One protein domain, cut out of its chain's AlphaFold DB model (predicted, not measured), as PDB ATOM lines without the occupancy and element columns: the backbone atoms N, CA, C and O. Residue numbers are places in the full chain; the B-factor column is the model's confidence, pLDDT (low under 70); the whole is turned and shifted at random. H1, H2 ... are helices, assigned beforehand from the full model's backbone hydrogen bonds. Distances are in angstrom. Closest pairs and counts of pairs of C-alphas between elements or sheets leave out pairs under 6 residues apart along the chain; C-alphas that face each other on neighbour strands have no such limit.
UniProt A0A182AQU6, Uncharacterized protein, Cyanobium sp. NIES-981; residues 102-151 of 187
ATOM      1  N   ALA A 102      73.221 111.902  92.051       78.81
ATOM      2  CA  ALA A 102      72.548 111.491  90.823       78.81
ATOM      3  C   ALA A 102      71.839 110.139  90.996       78.81
ATOM      4  O   ALA A 102      70.693 109.995  90.581       78.81
ATOM      5  N   GLN A 103      72.485 109.187  91.676       81.81
ATOM      6  CA  GLN A 103      71.908 107.879  91.968       81.81
ATOM      7  C   GLN A 103      70.718 107.995  92.921       81.81
ATOM      8  O   GLN A 103      69.656 107.453  92.632       81.81
ATOM      9  N   ASN A 104      70.850 108.762  94.008       82.56
ATOM     10  CA  ASN A 104      69.742 108.991  94.940       82.56
ATOM     11  C   ASN A 104      68.540 109.646  94.232       82.56
ATOM     12  O   ASN A 104      67.407 109.191  94.359       82.56
ATOM     13  N   ARG A 105      68.791 110.646  93.379       84.50
ATOM     14  CA  ARG A 105      67.741 111.284  92.578       84.50
ATOM     15  C   ARG A 105      67.043 110.301  91.637       84.50
ATOM     16  O   ARG A 105      65.828 110.369  91.505       84.50
ATOM     17  N   LEU A 106      67.784 109.402  90.989       86.06
ATOM     18  CA  LEU A 106      67.187 108.366  90.140       86.06
ATOM     19  C   LEU A 106      66.319 107.402  90.950       86.06
ATOM     20  O   LEU A 106      65.228 107.064  90.504       86.06
ATOM     21  N   VAL A 107      66.764 107.005  92.145       86.62
ATOM     22  CA  VAL A 107      65.975 106.165  93.059       86.62
ATOM     23  C   VAL A 107      64.646 106.838  93.410       86.62
ATOM     24  O   VAL A 107      63.604 106.198  93.309       86.62
ATOM     25  N   GLN A 108      64.676 108.129  93.755       86.12
ATOM     26  CA  GLN A 108      63.472 108.908  94.067       86.12
ATOM     27  C   GLN A 108      62.512 108.980  92.873       86.12
ATOM     28  O   GLN A 108      61.333 108.686  93.025       86.12
ATOM     29  N   LEU A 109      63.020 109.277  91.671       89.44
ATOM     30  CA  LEU A 109      62.201 109.340  90.453       89.44
ATOM     31  C   LEU A 109      61.533 107.999  90.122       89.44
ATOM     32  O   LEU A 109      60.373 107.974  89.718       89.44
ATOM     33  N   TRP A 110      62.253 106.889  90.294       90.75
ATOM     34  CA  TRP A 110      61.689 105.553  90.095       90.75
ATOM     35  C   TRP A 110      60.626 105.215  91.138       90.75
ATOM     36  O   TRP A 110      59.586 104.664  90.783       90.75
ATOM     37  N   ALA A 111      60.857 105.562  92.405       87.00
ATOM     38  CA  ALA A 111      59.870 105.365  93.460       87.00
ATOM     39  C   ALA A 111      58.597 106.194  93.204       87.00
ATOM     40  O   ALA A 111      57.506 105.633  93.253       87.00
ATOM     41  N   ASP A 112      58.739 107.476  92.843       86.94
ATOM     42  CA  ASP A 112      57.623 108.370  92.499       86.94
ATOM     43  C   ASP A 112      56.792 107.817  91.333       86.94
ATOM     44  O   ASP A 112      55.564 107.783  91.395       86.94
ATOM     45  N   LEU A 113      57.462 107.358  90.270       87.62
ATOM     46  CA  LEU A 113      56.800 106.799  89.094       87.62
ATOM     47  C   LEU A 113      55.987 105.546  89.441       87.62
ATOM     48  O   LEU A 113      54.830 105.435  89.044       87.62
ATOM     49  N   LEU A 114      56.585 104.602  90.172       87.50
ATOM     50  CA  LEU A 114      55.916 103.354  90.543       87.50
ATOM     51  C   LEU A 114      54.742 103.607  91.492       87.50
ATOM     52  O   LEU A 114      53.682 103.012  91.329       87.50
ATOM     53  N   GLU A 115      54.900 104.513  92.451       85.88
ATOM     54  CA  GLU A 115      53.835 104.900  93.376       85.88
ATOM     55  C   GLU A 115      52.669 105.595  92.659       85.88
ATOM     56  O   GLU A 115      51.506 105.289  92.939       85.88
ATOM     57  N   ALA A 116      52.959 106.458  91.679       86.50
ATOM     58  CA  ALA A 116      51.941 107.086  90.840       86.50
ATOM     59  C   ALA A 116      51.163 106.051  90.010       86.50
ATOM     60  O   ALA A 116      49.936 106.103  89.966       86.50
ATOM     61  N   LEU A 117      51.856 105.072  89.415       83.62
ATOM     62  CA  LEU A 117      51.224 103.991  88.645       83.62
ATOM     63  C   LEU A 117      50.353 103.071  89.511       83.62
ATOM     64  O   LEU A 117      49.327 102.581  89.045       83.62
ATOM     65  N   LEU A 118      50.743 102.841  90.767       81.75
ATOM     66  CA  LEU A 118      49.953 102.058  91.725       81.75
ATOM     67  C   LEU A 118      48.731 102.824  92.246       81.75
ATOM     68  O   LEU A 118      47.723 102.203  92.581       81.75
ATOM     69  N   SER A 119      48.828 104.151  92.340       76.69
ATOM     70  CA  SER A 119      47.763 105.008  92.873       76.69
ATOM     71  C   SER A 119      46.710 105.367  91.825       76.69
ATOM     72  O   SER A 119      45.544 105.531  92.176       76.69
ATOM     73  N   ASP A 120      47.102 105.482  90.553       67.75
ATOM     74  CA  ASP A 120      46.217 105.915  89.473       67.75
ATOM     75  C   ASP A 120      46.351 105.005  88.241       67.75
ATOM     76  O   ASP A 120      46.954 105.324  87.217       67.75
ATOM     77  N   SER A 121      45.775 103.810  88.348       55.16
ATOM     78  CA  SER A 121      45.840 102.760  87.326       55.16
ATOM     79  C   SER A 121      44.847 102.951  86.164       55.16
ATOM     80  O   SER A 121      44.644 102.032  85.373       55.16
ATOM     81  N   SER A 122      44.177 104.108  86.065       57.28
ATOM     82  CA  SER A 122      43.045 104.310  85.140       57.28
ATOM     83  C   SER A 122      43.389 105.011  83.817       57.28
ATOM     84  O   SER A 122      42.587 104.960  82.885       57.28
ATOM     85  N   ALA A 123      44.576 105.623  83.699       54.50
ATOM     86  CA  ALA A 123      44.932 106.471  82.553       54.50
ATOM     87  C   ALA A 123      46.163 106.014  81.741       54.50
ATOM     88  O   ALA A 123      46.437 106.589  80.688       54.50
ATOM     89  N   ILE A 124      46.916 105.006  82.196       59.56
ATOM     90  CA  ILE A 124      48.219 104.642  81.615       59.56
ATOM     91  C   ILE A 124      48.173 103.191  81.121       59.56
ATOM     92  O   ILE A 124      47.830 102.281  81.867       59.56
ATOM     93  N   SER A 125      48.513 102.969  79.845       67.19
ATOM     94  CA  SER A 125      48.516 101.642  79.201       67.19
ATOM     95  C   SER A 125      49.583 100.686  79.739       67.19
ATOM     96  O   SER A 125      49.579  99.514  79.381       67.19
ATOM     97  N   THR A 126      50.517 101.206  80.530       71.31
ATOM     98  CA  THR A 126      51.691 100.503  81.042       71.31
ATOM     99  C   THR A 126      51.543 100.292  82.539       71.31
ATOM    100  O   THR A 126      51.288 101.246  83.277       71.31
ATOM    101  N   SER A 127      51.694  99.047  82.988       79.12
ATOM    102  CA  SER A 127      51.513  98.705  84.400       79.12
ATOM    103  C   SER A 127      52.758  99.023  85.239       79.12
ATOM    104  O   SER A 127      53.873  99.158  84.724       79.12
ATOM    105  N   ALA A 128      52.585  99.125  86.561       81.69
ATOM    106  CA  ALA A 128      53.702  99.306  87.489       81.69
ATOM    107  C   ALA A 128      54.711  98.146  87.400       81.69
ATOM    108  O   ALA A 128      55.912  98.358  87.532       81.69
ATOM    109  N   GLU A 129      54.245  96.923  87.134       80.94
ATOM    110  CA  GLU A 129      55.083  95.737  86.946       80.94
ATOM    111  C   GLU A 129      55.928  95.815  85.672       80.94
ATOM    112  O   GLU A 129      57.101  95.440  85.698       80.94
ATOM    113  N   GLU A 130      55.354  96.318  84.576       81.81
ATOM    114  CA  GLU A 130      56.085  96.526  83.323       81.81
ATOM    115  C   GLU A 130      57.186  97.574  83.506       81.81
ATOM    116  O   GLU A 130      58.332  97.326  83.139       81.81
ATOM    117  N   MET A 131      56.887  98.696  84.167       86.75
ATOM    118  CA  MET A 131      57.901  99.718  84.458       86.75
ATOM    119  C   MET A 131      58.940  99.251  85.479       86.75
ATOM    120  O   MET A 131      60.111  99.614  85.379       86.75
ATOM    121  N   ALA A 132      58.552  98.420  86.446       84.75
ATOM    122  CA  ALA A 132      59.478  97.848  87.416       84.75
ATOM    123  C   ALA A 132      60.534  96.947  86.752       84.75
ATOM    124  O   ALA A 132      61.666  96.887  87.230       84.75
ATOM    125  N   ALA A 133      60.200  96.275  85.644       84.19
ATOM    126  CA  ALA A 133      61.153  95.455  84.897       84.19
ATOM    127  C   ALA A 133      62.280  96.280  84.244       84.19
ATOM    128  O   ALA A 133      63.372  95.753  84.032       84.19
ATOM    129  N   GLU A 134      62.030  97.565  83.982       85.25
ATOM    130  CA  GLU A 134      62.984  98.508  83.386       85.25
ATOM    131  C   GLU A 134      63.876  99.204  84.430       85.25
ATOM    132  O   GLU A 134      64.798  99.943  84.074       85.25
ATOM    133  N   VAL A 135      63.637  98.981  85.729       84.56
ATOM    134  CA  VAL A 135      64.477  99.546  86.791       84.56
ATOM    135  C   VAL A 135      65.889  98.951  86.691       84.56
ATOM    136  O   VAL A 135      66.044  97.725  86.747       84.56
ATOM    137  N   PRO A 136      66.946  99.786  86.615       84.06
ATOM    138  CA  PRO A 136      68.319  99.299  86.558       84.06
ATOM    139  C   PRO A 136      68.657  98.411  87.757       84.06
ATOM    140  O   PRO A 136      68.322  98.727  88.902       84.06
ATOM    141  N   SER A 137      69.337  97.293  87.498       82.25
ATOM    142  CA  SER A 137      69.584  96.231  88.485       82.25
ATOM    143  C   SER A 137      70.280  96.715  89.763       82.25
ATOM    144  O   SER A 137      69.977  96.244  90.858       82.25
ATOM    145  N   GLU A 138      71.167  97.694  89.617       80.81
ATOM    146  CA  GLU A 138      71.926  98.364  90.664       80.81
ATOM    147  C   GLU A 138      71.058  99.264  91.556       80.81
ATOM    148  O   GLU A 138      71.405  99.499  92.711       80.81
ATOM    149  N   LEU A 139      69.905  99.726  91.057       84.12
ATOM    150  CA  LEU A 139      68.976 100.588  91.789       84.12
ATOM    151  C   LEU A 139      67.848  99.814  92.464       84.12
ATOM    152  O   LEU A 139      67.260 100.337  93.406       84.12
ATOM    153  N   VAL A 140      67.558  98.575  92.045       85.62
ATOM    154  CA  VAL A 140      66.432  97.770  92.565       85.62
ATOM    155  C   VAL A 140      66.422  97.711  94.095       85.62
ATOM    156  O   VAL A 140      65.375  97.877  94.717       85.62
ATOM    157  N   GLY A 141      67.588  97.498  94.716       84.50
ATOM    158  CA  GLY A 141      67.708  97.456  96.176       84.50
ATOM    159  C   GLY A 141      67.301  98.777  96.834       84.50
ATOM    160  O   GLY A 141      66.496  98.780  97.765       84.50
ATOM    161  N   SER A 142      67.814  99.894  96.317       85.25
ATOM    162  CA  SER A 142      67.539 101.236  96.834       85.25
ATOM    163  C   SER A 142      66.104 101.694  96.556       85.25
ATOM    164  O   SER A 142      65.475 102.262  97.440       85.25
ATOM    165  N   VAL A 143      65.550 101.392  95.377       85.56
ATOM    166  CA  VAL A 143      64.151 101.694  95.022       85.56
ATOM    167  C   VAL A 143      63.188 100.917  95.917       85.56
ATOM    168  O   VAL A 143      62.252 101.498  96.452       85.56
ATOM    169  N   ASN A 144      63.444  99.631  96.170       88.19
ATOM    170  CA  ASN A 144      62.620  98.836  97.087       88.19
ATOM    171  C   ASN A 144      62.684  99.339  98.532       88.19
ATOM    172  O   ASN A 144      61.681  99.307  99.245       88.19
ATOM    173  N   GLN A 145      63.860  99.784  98.981       86.56
ATOM    174  CA  GLN A 145      63.996 100.406 100.294       86.56
ATOM    175  C   GLN A 145      63.165 101.690 100.376       86.56
ATOM    176  O   GLN A 145      62.441 101.876 101.352       86.56
ATOM    177  N   GLU A 146      63.230 102.532  99.347       87.88
ATOM    178  CA  GLU A 146      62.494 103.792  99.279       87.88
ATOM    179  C   GLU A 146      60.973 103.576  99.242       87.88
ATOM    180  O   GLU A 146      60.246 104.151 100.050       87.88
ATOM    181  N   LEU A 147      60.485 102.669  98.392       87.06
ATOM    182  CA  LEU A 147      59.068 102.289  98.337       87.06
ATOM    183  C   LEU A 147      58.557 101.799  99.697       87.06
ATOM    184  O   LEU A 147      57.459 102.159 100.123       87.06
ATOM    185  N   ARG A 148      59.377 101.031 100.424       87.19
ATOM    186  CA  ARG A 148      59.037 100.555 101.767       87.19
ATOM    187  C   ARG A 148      58.966 101.686 102.790       87.19
ATOM    188  O   ARG A 148      58.086 101.653 103.646       87.19
ATOM    189  N   LEU A 149      59.870 102.665 102.721       87.12
ATOM    190  CA  LEU A 149      59.837 103.849 103.592       87.12
ATOM    191  C   LEU A 149      58.570 104.680 103.370       87.12
ATOM    192  O   LEU A 149      58.021 105.223 104.325       87.12
ATOM    193  N   ARG A 150      58.077 104.715 102.131       83.06
ATOM    194  CA  ARG A 150      56.828 105.383 101.742       83.06
ATOM    195  C   ARG A 150      55.568 104.583 102.093       83.06
ATOM    196  O   ARG A 150      54.460 105.081 101.957       83.06
ATOM    197  N   GLY A 151      55.725 103.355 102.594       84.50
ATOM    198  CA  GLY A 151      54.615 102.487 102.994       84.50
ATOM    199  C   GLY A 151      54.032 101.644 101.858       84.50
ATOM    200  O   GLY A 151      53.027 100.965 102.067       84.50
TER     201      GLY A 151
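What this domain is: This is residues 102 to 151 of the 187 residues of an uncharacterized protein of Cyanobium sp. NIES-981 (UniProt A0A182AQU6). One long helix, H1, makes the backbone of this model: the short H2 folds back on its last third, and H3 crosses it obliquely farther back. The loop of residues 120 to 125 sticks out beyond the end of H1. The printed part has 50 residues with three named helices, H1, H2, H3 along the chain, and no named strand: all helix. It is compact, with a radius of gyration of the C-alphas of 10.6 A, spanning 29 by 21 by 16 A.

How they stand to each other: Start from H1, residues 102 to 119. With its residues 107 to 115 alone it touches H3, residues 140 to 149; the closest C-alphas, Val 107 and Val 143, are 5.2 A apart, at a steep tilt of 60 degrees, the same way. With residues 114 to 118 alone H1 touches H2, residues 128 to 133, closest at the C-alphas of Leu 117 and Ala 128, 5.4 A; this helical hairpin runs opposite ways at 36 degrees, only just steep. H2 and H3 are apart. In H1, H2 and H3 every O i to N i+4 pair is within hydrogen-bond range.

Where its parts are: Find C-alpha 102 at (72.548, 111.491, 90.823); from there H1 runs 25.7 A. H2 spans 8.8 A. H3 runs 14.2 A to C-alpha 149 at (59.837, 103.849, 103.592).

The domain as a whole: Ala 102 and Ser 122 have the farthest C-alphas, 30.9 A apart. The printed part has no cut, and both links are short. Look for pLDDT under 70 at residues 120 to 125, which stand free.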